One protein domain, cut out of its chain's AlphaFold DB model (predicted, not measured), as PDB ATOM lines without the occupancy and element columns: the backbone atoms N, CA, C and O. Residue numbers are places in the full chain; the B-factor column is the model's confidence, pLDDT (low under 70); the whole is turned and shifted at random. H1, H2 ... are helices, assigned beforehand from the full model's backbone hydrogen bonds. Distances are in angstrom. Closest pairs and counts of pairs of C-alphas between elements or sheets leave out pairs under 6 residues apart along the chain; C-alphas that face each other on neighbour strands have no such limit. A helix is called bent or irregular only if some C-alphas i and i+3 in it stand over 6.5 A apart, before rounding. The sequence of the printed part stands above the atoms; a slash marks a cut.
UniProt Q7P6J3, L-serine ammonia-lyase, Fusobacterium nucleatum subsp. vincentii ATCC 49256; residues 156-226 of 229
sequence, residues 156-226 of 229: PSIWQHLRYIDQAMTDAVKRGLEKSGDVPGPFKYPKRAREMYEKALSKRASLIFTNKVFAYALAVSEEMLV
ATOM      1  N   PRO A 156     -23.247 -35.610  56.179       93.94
ATOM      2  CA  PRO A 156     -21.921 -35.331  55.604       93.94
ATOM      3  C   PRO A 156     -21.092 -36.593  55.300       93.94
ATOM      4  O   PRO A 156     -20.173 -36.565  54.479       93.94
ATOM      5  N   SER A 157     -21.434 -37.730  55.923       93.31
ATOM      6  CA  SER A 157     -20.797 -39.030  55.657       93.31
ATOM      7  C   SER A 157     -20.929 -39.482  54.197       93.31
ATOM      8  O   SER A 157     -20.123 -40.292  53.732       93.31
ATOM      9  N   ILE A 158     -21.916 -38.957  53.455       94.44
ATOM     10  CA  ILE A 158     -22.125 -39.304  52.049       94.44
ATOM     11  C   ILE A 158     -20.906 -38.983  51.186       94.44
ATOM     12  O   ILE A 158     -20.561 -39.759  50.301       94.44
ATOM     13  N   TRP A 159     -20.178 -37.907  51.480       94.88
ATOM     14  CA  TRP A 159     -19.016 -37.508  50.685       94.88
ATOM     15  C   TRP A 159     -17.832 -38.447  50.838       94.88
ATOM     16  O   TRP A 159     -17.089 -38.660  49.884       94.88
ATOM     17  N   GLN A 160     -17.650 -39.021  52.029       94.44
ATOM     18  CA  GLN A 160     -16.632 -40.048  52.229       94.44
ATOM     19  C   GLN A 160     -16.976 -41.300  51.420       94.44
ATOM     20  O   GLN A 160     -16.098 -41.848  50.756       94.44
ATOM     21  N   HIS A 161     -18.251 -41.703  51.420       93.25
ATOM     22  CA  HIS A 161     -18.730 -42.821  50.607       93.25
ATOM     23  C   HIS A 161     -18.535 -42.557  49.112       93.25
ATOM     24  O   HIS A 161     -17.925 -43.367  48.428       93.25
ATOM     25  N   LEU A 162     -18.969 -41.401  48.603       95.12
ATOM     26  CA  LEU A 162     -18.839 -41.056  47.184       95.12
ATOM     27  C   LEU A 162     -17.377 -40.960  46.731       95.12
ATOM     28  O   LEU A 162     -17.067 -41.417  45.638       95.12
ATOM     29  N   ARG A 163     -16.464 -40.452  47.574       96.06
ATOM     30  CA  ARG A 163     -15.018 -40.497  47.287       96.06
ATOM     31  C   ARG A 163     -14.488 -41.926  47.209       96.06
ATOM     32  O   ARG A 163     -13.656 -42.225  46.361       96.06
ATOM     33  N   TYR A 164     -14.965 -42.809  48.084       93.94
ATOM     34  CA  TYR A 164     -14.582 -44.216  48.044       93.94
ATOM     35  C   TYR A 164     -15.086 -44.910  46.766       93.94
ATOM     36  O   TYR A 164     -14.336 -45.655  46.136       93.94
ATOM     37  N   ILE A 165     -16.315 -44.603  46.333       94.38
ATOM     38  CA  ILE A 165     -16.866 -45.065  45.051       94.38
ATOM     39  C   ILE A 165     -16.058 -44.523  43.865       94.38
ATOM     40  O   ILE A 165     -15.687 -45.298  42.987       94.38
ATOM     41  N   ASP A 166     -15.757 -43.224  43.846       95.19
ATOM     42  CA  ASP A 166     -14.983 -42.568  42.783       95.19
ATOM     43  C   ASP A 166     -13.591 -43.192  42.616       95.19
ATOM     44  O   ASP A 166     -13.175 -43.527  41.502       95.19
ATOM     45  N   GLN A 167     -12.908 -43.456  43.732       95.50
ATOM     46  CA  GLN A 167     -11.626 -44.151  43.728       95.50
ATOM     47  C   GLN A 167     -11.756 -45.563  43.137       95.50
ATOM     48  O   GLN A 167     -10.984 -45.938  42.255       95.50
ATOM     49  N   ALA A 168     -12.762 -46.334  43.562       92.31
ATOM     50  CA  ALA A 168     -12.985 -47.683  43.050       92.31
ATOM     51  C   ALA A 168     -13.308 -47.698  41.545       92.31
ATOM     52  O   ALA A 168     -12.787 -48.548  40.820       92.31
ATOM     53  N   MET A 169     -14.120 -46.750  41.064       94.25
ATOM     54  CA  MET A 169     -14.420 -46.581  39.637       94.25
ATOM     55  C   MET A 169     -13.162 -46.214  38.845       94.25
ATOM     56  O   MET A 169     -12.888 -46.810  37.803       94.25
ATOM     57  N   THR A 170     -12.363 -45.282  39.365       94.25
ATOM     58  CA  THR A 170     -11.095 -44.865  38.758       94.25
ATOM     59  C   THR A 170     -10.121 -46.035  38.645       94.25
ATOM     60  O   THR A 170      -9.501 -46.234  37.599       94.25
ATOM     61  N   ASP A 171     -10.002 -46.848  39.692       93.19
ATOM     62  CA  ASP A 171      -9.104 -47.999  39.681       93.19
ATOM     63  C   ASP A 171      -9.618 -49.130  38.781       93.19
ATOM     64  O   ASP A 171      -8.812 -49.792  38.130       93.19
ATOM     65  N   ALA A 172     -10.938 -49.320  38.668       91.88
ATOM     66  CA  ALA A 172     -11.527 -50.253  37.703       91.88
ATOM     67  C   ALA A 172     -11.208 -49.846  36.257       91.88
ATOM     68  O   ALA A 172     -10.785 -50.687  35.462       91.88
ATOM     69  N   VAL A 173     -11.315 -48.551  35.929       93.88
ATOM     70  CA  VAL A 173     -10.902 -48.022  34.619       93.88
ATOM     71  C   VAL A 173      -9.420 -48.305  34.369       93.88
ATOM     72  O   VAL A 173      -9.084 -48.848  33.321       93.88
ATOM     73  N   LYS A 174      -8.529 -47.989  35.321       92.69
ATOM     74  CA  LYS A 174      -7.083 -48.245  35.173       92.69
ATOM     75  C   LYS A 174      -6.793 -49.723  34.911       92.69
ATOM     76  O   LYS A 174      -6.163 -50.044  33.907       92.69
ATOM     77  N   ARG A 175      -7.329 -50.625  35.745       91.69
ATOM     78  CA  ARG A 175      -7.166 -52.079  35.570       91.69
ATOM     79  C   ARG A 175      -7.678 -52.551  34.209       91.69
ATOM     80  O   ARG A 175      -7.027 -53.371  33.566       91.69
ATOM     81  N   GLY A 176      -8.829 -52.048  33.763       91.12
ATOM     82  CA  GLY A 176      -9.397 -52.391  32.459       91.12
ATOM     83  C   GLY A 176      -8.550 -51.902  31.280       91.12
ATOM     84  O   GLY A 176      -8.416 -52.614  30.289       91.12
ATOM     85  N   LEU A 177      -7.923 -50.727  31.393       92.44
ATOM     86  CA  LEU A 177      -7.028 -50.181  30.365       92.44
ATOM     87  C   LEU A 177      -5.651 -50.860  30.324       92.44
ATOM     88  O   LEU A 177      -4.987 -50.820  29.291       92.44
ATOM     89  N   GLU A 178      -5.206 -51.470  31.420       90.06
ATOM     90  CA  GLU A 178      -3.922 -52.180  31.491       90.06
ATOM     91  C   GLU A 178      -4.026 -53.636  31.009       90.06
ATOM     92  O   GLU A 178      -3.074 -54.167  30.424       90.06
ATOM     93  N   LYS A 179      -5.185 -54.277  31.215       84.12
ATOM     94  CA  LYS A 179      -5.431 -55.676  30.842       84.12
ATOM     95  C   LYS A 179      -5.522 -55.856  29.320       84.12
ATOM     96  O   LYS A 179      -6.160 -55.090  28.605       84.12
ATOM     97  N   SER A 180      -4.925 -56.940  28.835       82.31
ATOM     98  CA  SER A 180      -5.032 -57.429  27.456       82.31
ATOM     99  C   SER A 180      -5.489 -58.896  27.443       82.31
ATOM    100  O   SER A 180      -5.799 -59.469  28.494       82.31
ATOM    101  N   GLY A 181      -5.576 -59.493  26.254       85.81
ATOM    102  CA  GLY A 181      -6.050 -60.866  26.061       85.81
ATOM    103  C   GLY A 181      -7.563 -60.950  25.883       85.81
ATOM    104  O   GLY A 181      -8.218 -59.945  25.609       85.81
ATOM    105  N   ASP A 182      -8.115 -62.148  26.032       86.56
ATOM    106  CA  ASP A 182      -9.538 -62.392  25.804       86.56
ATOM    107  C   ASP A 182     -10.371 -62.175  27.075       86.56
ATOM    108  O   ASP A 182      -9.896 -62.296  28.212       86.56
ATOM    109  N   VAL A 183     -11.637 -61.825  26.881       84.31
ATOM    110  CA  VAL A 183     -12.662 -61.814  27.920       84.31
ATOM    111  C   VAL A 183     -12.886 -63.254  28.406       84.31
ATOM    112  O   VAL A 183     -12.961 -64.169  27.584       84.31
ATOM    113  N   PRO A 184     -13.004 -63.488  29.725       76.06
ATOM    114  CA  PRO A 184     -13.299 -64.813  30.253       76.06
ATOM    115  C   PRO A 184     -14.646 -65.349  29.767       76.06
ATOM    116  O   PRO A 184     -15.646 -64.635  29.737       76.06
ATOM    117  N   GLY A 185     -14.681 -66.635  29.423       73.25
ATOM    118  CA  GLY A 185     -15.888 -67.309  28.955       73.25
ATOM    119  C   GLY A 185     -15.616 -68.258  27.788       73.25
ATOM    120  O   GLY A 185     -14.474 -68.407  27.354       73.25
ATOM    121  N   PRO A 186     -16.662 -68.927  27.272       71.81
ATOM    122  CA  PRO A 186     -16.533 -69.830  26.129       71.81
ATOM    123  C   PRO A 186     -16.240 -69.077  24.823       71.81
ATOM    124  O   PRO A 186     -15.691 -69.648  23.883       71.81
ATOM    125  N   PHE A 187     -16.594 -67.792  24.768       71.56
ATOM    126  CA  PHE A 187     -16.356 -66.933  23.621       71.56
ATOM    127  C   PHE A 187     -15.054 -66.157  23.821       71.56
ATOM    128  O   PHE A 187     -14.956 -65.321  24.714       71.56
ATOM    129  N   LYS A 188     -14.058 -66.426  22.973       79.62
ATOM    130  CA  LYS A 188     -12.742 -65.766  22.976       79.62
ATOM    131  C   LYS A 188     -12.814 -64.365  22.359       79.62
ATOM    132  O   LYS A 188     -12.240 -64.108  21.304       79.62
ATOM    133  N   TYR A 189     -13.607 -63.480  22.959       86.25
ATOM    134  CA  TYR A 189     -13.681 -62.092  22.514       86.25
ATOM    135  C   TYR A 189     -12.457 -61.325  23.019       86.25
ATOM    136  O   TYR A 189     -12.244 -61.293  24.229       86.25
ATOM    137  N   PRO A 190     -11.678 -60.674  22.141       88.12
ATOM    138  CA  PRO A 190     -10.516 -59.915  22.575       88.12
ATOM    139  C   PRO A 190     -10.956 -58.667  23.339       88.12
ATOM    140  O   PRO A 190     -11.871 -57.961  22.905       88.12
ATOM    141  N   LYS A 191     -10.260 -58.365  24.434       90.38
ATOM    142  CA  LYS A 191     -10.365 -57.077  25.122       90.38
ATOM    143  C   LYS A 191      -9.857 -55.970  24.207       90.38
ATOM    144  O   LYS A 191      -8.793 -56.095  23.600       90.38
ATOM    145  N   ARG A 192     -10.616 -54.883  24.100       91.56
ATOM    146  CA  ARG A 192     -10.344 -53.757  23.194       91.56
ATOM    147  C   ARG A 192     -10.207 -52.425  23.916       91.56
ATOM    148  O   ARG A 192      -9.816 -51.453  23.270       91.56
ATOM    149  N   ALA A 193     -10.494 -52.349  25.218       92.00
ATOM    150  CA  ALA A 193     -10.462 -51.084  25.950       92.00
ATOM    151  C   ALA A 193      -9.105 -50.373  25.843       92.00
ATOM    152  O   ALA A 193      -9.051 -49.191  25.497       92.00
ATOM    153  N   ARG A 194      -8.008 -51.116  26.050       91.00
ATOM    154  CA  ARG A 194      -6.636 -50.610  25.926       91.00
ATOM    155  C   ARG A 194      -6.336 -50.052  24.537       91.00
ATOM    156  O   ARG A 194      -5.951 -48.893  24.405       91.00
ATOM    157  N   GLU A 195      -6.545 -50.862  23.501       89.81
ATOM    158  CA  GLU A 195      -6.279 -50.475  22.110       89.81
ATOM    159  C   GLU A 195      -7.108 -49.241  21.716       89.81
ATOM    160  O   GLU A 195      -6.616 -48.319  21.063       89.81
ATOM    161  N   MET A 196      -8.372 -49.194  22.142       88.75
ATOM    162  CA  MET A 196      -9.262 -48.071  21.876       88.75
ATOM    163  C   MET A 196      -8.808 -46.794  22.591       88.75
ATOM    164  O   MET A 196      -8.876 -45.713  22.001       88.75
ATOM    165  N   TYR A 197      -8.289 -46.907  23.816       90.12
ATOM    166  CA  TYR A 197      -7.709 -45.787  24.555       90.12
ATOM    167  C   TYR A 197      -6.431 -45.253  23.900       90.12
ATOM    168  O   TYR A 197      -6.321 -44.051  23.659       90.12
ATOM    169  N   GLU A 198      -5.493 -46.131  23.537       88.12
ATOM    170  CA  GLU A 198      -4.251 -45.759  22.846       88.12
ATOM    171  C   GLU A 198      -4.554 -45.070  21.500       88.12
ATOM    172  O   GLU A 198      -4.009 -44.006  21.185       88.12
ATOM    173  N   LYS A 199      -5.518 -45.601  20.734       85.00
ATOM    174  CA  LYS A 199      -6.009 -44.961  19.503       85.00
ATOM    175  C   LYS A 199      -6.676 -43.615  19.767       85.00
ATOM    176  O   LYS A 199      -6.531 -42.715  18.946       85.00
ATOM    177  N   ALA A 200      -7.395 -43.441  20.875       85.31
ATOM    178  CA  ALA A 200      -8.028 -42.166  21.210       85.31
ATOM    179  C   ALA A 200      -6.995 -41.045  21.408       85.31
ATOM    180  O   ALA A 200      -7.240 -39.914  20.989       85.31
ATOM    181  N   LEU A 201      -5.833 -41.361  21.991       81.88
ATOM    182  CA  LEU A 201      -4.762 -40.395  22.261       81.88
ATOM    183  C   LEU A 201      -4.061 -39.881  20.993       81.88
ATOM    184  O   LEU A 201      -3.514 -38.784  21.007       81.88
ATOM    185  N   SER A 202      -4.112 -40.635  19.891       78.81
ATOM    186  CA  SER A 202      -3.495 -40.266  18.605       78.81
ATOM    187  C   SER A 202      -4.426 -39.488  17.658       78.81
ATOM    188  O   SER A 202      -4.047 -39.177  16.526       78.81
ATOM    189  N   LYS A 203      -5.657 -39.164  18.082       75.31
ATOM    190  CA  LYS A 203      -6.655 -38.441  17.267       75.31
ATOM    191  C   LYS A 203      -6.633 -36.932  17.535       75.31
ATOM    192  O   LYS A 203      -6.109 -36.459  18.536       75.31
ATOM    193  N   ARG A 204      -7.254 -36.158  16.632       68.38
ATOM    194  CA  ARG A 204      -7.462 -34.708  16.810       68.38
ATOM    195  C   ARG A 204      -8.205 -34.422  18.119       68.38
ATOM    196  O   ARG A 204      -9.128 -35.159  18.458       68.38
ATOM    197  N   ALA A 205      -7.867 -33.307  18.773       65.56
ATOM    198  CA  ALA A 205      -8.350 -32.914  20.102       65.56
ATOM    199  C   ALA A 205      -9.870 -33.073  20.324       65.56
ATOM    200  O   ALA A 205     -10.285 -33.551  21.377       65.56
ATOM    201  N   SER A 206     -10.698 -32.753  19.325       66.12
ATOM    202  CA  SER A 206     -12.164 -32.851  19.415       66.12
ATOM    203  C   SER A 206     -12.708 -34.283  19.506       66.12
ATOM    204  O   SER A 206     -13.777 -34.487  20.071       66.12
ATOM    205  N   LEU A 207     -11.986 -35.283  18.991       68.94
ATOM    206  CA  LEU A 207     -12.374 -36.700  19.059       68.94
ATOM    207  C   LEU A 207     -11.797 -37.415  20.286       68.94
ATOM    208  O   LEU A 207     -12.226 -38.524  20.604       68.94
ATOM    209  N   ILE A 208     -10.838 -36.794  20.982       72.75
ATOM    210  CA  ILE A 208     -10.177 -37.395  22.145       72.75
ATOM    211  C   ILE A 208     -11.191 -37.625  23.268       72.75
ATOM    212  O   ILE A 208     -11.204 -38.705  23.851       72.75
ATOM    213  N   PHE A 209     -12.054 -36.645  23.558       78.38
ATOM    214  CA  PHE A 209     -13.026 -36.749  24.651       78.38
ATOM    215  C   PHE A 209     -13.997 -37.918  24.441       78.38
ATOM    216  O   PHE A 209     -14.058 -38.823  25.269       78.38
ATOM    217  N   THR A 210     -14.692 -37.954  23.303       78.44
ATOM    218  CA  THR A 210     -15.693 -38.989  23.008       78.44
ATOM    219  C   THR A 210     -15.076 -40.389  22.962       78.44
ATOM    220  O   THR A 210     -15.622 -41.327  23.536       78.44
ATOM    221  N   ASN A 211     -13.896 -40.537  22.351       82.44
ATOM    222  CA  ASN A 211     -13.229 -41.838  22.267       82.44
ATOM    223  C   ASN A 211     -12.703 -42.317  23.629       82.44
ATOM    224  O   ASN A 211     -12.734 -43.517  23.901       82.44
ATOM    225  N   LYS A 212     -12.273 -41.399  24.509       87.06
ATOM    226  CA  LYS A 212     -11.918 -41.737  25.895       87.06
ATOM    227  C   LYS A 212     -13.125 -42.229  26.687       87.06
ATOM    228  O   LYS A 212     -12.993 -43.217  27.395       87.06
ATOM    229  N   VAL A 213     -14.296 -41.603  26.527       89.00
ATOM    230  CA  VAL A 213     -15.532 -42.052  27.195       89.00
ATOM    231  C   VAL A 213     -15.870 -43.493  26.809       89.00
ATOM    232  O   VAL A 213     -16.113 -44.314  27.690       89.00
ATOM    233  N   PHE A 214     -15.806 -43.835  25.517       90.31
ATOM    234  CA  PHE A 214     -16.004 -45.219  25.079       90.31
ATOM    235  C   PHE A 214     -14.949 -46.165  25.656       90.31
ATOM    236  O   PHE A 214     -15.286 -47.273  26.070       90.31
ATOM    237  N   ALA A 215     -13.684 -45.739  25.705       91.69
ATOM    238  CA  ALA A 215     -12.604 -46.570  26.229       91.69
ATOM    239  C   ALA A 215     -12.775 -46.849  27.723       91.69
ATOM    240  O   ALA A 215     -12.592 -47.983  28.148       91.69
ATOM    241  N   TYR A 216     -13.195 -45.854  28.505       93.62
ATOM    242  CA  TYR A 216     -13.472 -46.014  29.932       93.62
ATOM    243  C   TYR A 216     -14.682 -46.914  30.183       93.62
ATOM    244  O   TYR A 216     -14.607 -47.814  31.016       93.62
ATOM    245  N   ALA A 217     -15.771 -46.730  29.428       92.56
ATOM    246  CA  ALA A 217     -16.954 -47.582  29.540       92.56
ATOM    247  C   ALA A 217     -16.628 -49.050  29.221       92.56
ATOM    248  O   ALA A 217     -17.043 -49.958  29.946       92.56
ATOM    249  N   LEU A 218     -15.842 -49.282  28.165       91.69
ATOM    250  CA  LEU A 218     -15.416 -50.624  27.790       91.69
ATOM    251  C   LEU A 218     -14.426 -51.214  28.803       91.69
ATOM    252  O   LEU A 218     -14.573 -52.376  29.160       91.69
ATOM    253  N   ALA A 219     -13.486 -50.417  29.324       92.81
ATOM    254  CA  ALA A 219     -12.515 -50.849  30.333       92.81
ATOM    255  C   ALA A 219     -13.199 -51.413  31.581       92.81
ATOM    256  O   ALA A 219     -12.859 -52.504  32.027       92.81
ATOM    257  N   VAL A 220     -14.191 -50.694  32.114       91.38
ATOM    258  CA  VAL A 220     -14.952 -51.152  33.285       91.38
ATOM    259  C   VAL A 220     -15.759 -52.403  32.940       91.38
ATOM    260  O   VAL A 220     -15.742 -53.365  33.698       91.38
ATOM    261  N   SER A 221     -16.410 -52.434  31.774       89.31
ATOM    262  CA  SER A 221     -17.208 -53.593  31.348       89.31
ATOM    263  C   SER A 221     -16.357 -54.861  31.206       89.31
ATOM    264  O   SER A 221     -16.751 -55.927  31.669       89.31
ATOM    265  N   GLU A 222     -15.173 -54.751  30.599       89.25
ATOM    266  CA  GLU A 222     -14.226 -55.860  30.448       89.25
ATOM    267  C   GLU A 222     -13.625 -56.294  31.791       89.25
ATOM    268  O   GLU A 222     -13.389 -57.485  31.995       89.25
ATOM    269  N   GLU A 223     -13.391 -55.358  32.715       85.94
ATOM    270  CA  GLU A 223     -12.890 -55.653  34.059       85.94
ATOM    271  C   GLU A 223     -13.916 -56.422  34.896       85.94
ATOM    272  O   GLU A 223     -13.550 -57.420  35.517       85.94
ATOM    273  N   MET A 224     -15.197 -56.048  34.813       82.06
ATOM    274  CA  MET A 224     -16.287 -56.720  35.529       82.06
ATOM    275  C   MET A 224     -16.486 -58.182  35.105       82.06
ATOM    276  O   MET A 224     -17.022 -58.974  35.878       82.06
ATOM    277  N   LEU A 225     -16.060 -58.563  33.897       78.00
ATOM    278  CA  LEU A 225     -16.159 -59.939  33.395       78.00
ATOM    279  C   LEU A 225     -15.043 -60.853  33.922       78.00
ATOM    280  O   LEU A 225     -15.104 -62.068  33.736       78.00
ATOM    281  N   VAL A 226     -14.023 -60.290  34.576       68.88
ATOM    282  CA  VAL A 226     -12.904 -61.054  35.125       68.88
ATOM    283  C   VAL A 226     -13.160 -61.397  36.584       68.88
ATOM    284  O   VAL A 226     -13.115 -60.535  37.457       68.88
TER     285      VAL A 226
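Overview. This is residues 156 to 226 of the 229 residues of the protein "L-serine ammonia-lyase" of Fusobacterium nucleatum subsp. vincentii ATCC 49256 (UniProt Q7P6J3). The model is roughly T-shaped: one long helix, H1, is the stem, and its last part meets a crossbar made by a helical hairpin of H2 and H3, side by side and running opposite ways, extended past the start of H2 by the loop of residues 179 to 192. Residues 156 to 168, of which 157 to 168 belong to H1, stick out as a bare arm. The printed part has 71 residues with three named helices, in the order H1, H2, H3, and no named strand; the class is all helix. It is loose, with a radius of gyration of the C-alphas of 14.2 A, and flat, spanning 43 by 37 by 14 A.

Arrangement. H1, residues 157 to 178, is the longest helix. With residues 169 to 177 alone it touches residues 215 to 223 of H3, which spans residues 205 to 224. Their closest C-alphas are those of Gly 176 and Ala 219, 4.1 A apart, and their lines are about perpendicular at 85 degrees. With residues 176 to 178 alone, H1 touches H2, residues 193 to 201. Their closest C-alphas, of Leu 177 and Arg 194, are 4.5 A apart, and the lines are about perpendicular at 90 degrees. H2 and H3 form a hairpin and touch, at a shallow tilt of 12 degrees, opposite ways; their closest C-alphas, of Ala 193 and Ala 219, are 4.8 A apart. Every O i to N i+4 pair is within hydrogen-bond range in H1 and H2; in H3 it is 14 of 16.

Along the chain. H1 begins with C-alpha 157 at (-20.797, -39.030, 55.657) and measures 32.3 A from first to last C-alpha, ending with C-alpha 178 at (-3.922, -52.180, 31.491). H2 measures 12.7 A. H3 measures 29.5 A and ends with C-alpha 224 at (-16.287, -56.720, 35.529). H3 is irregular, but only just: C-alphas 206 and 209 are 6.6 A apart.

Size, cuts and confidence. The two C-alphas farthest apart are those of Pro 156 and Pro 186, 45.7 A. Without the stretch that stands free, the body has 58 residues, spans 38 by 22 by 14 A and has a radius of gyration of 11.5 A. The link from H1 to H2, 14 residues, is long; the link from H2 to H3, 3 residues, is tight. The printed part has no cut. Its mean pLDDT is 86.5, and residues 204 to 207 and residue 226 are under 70.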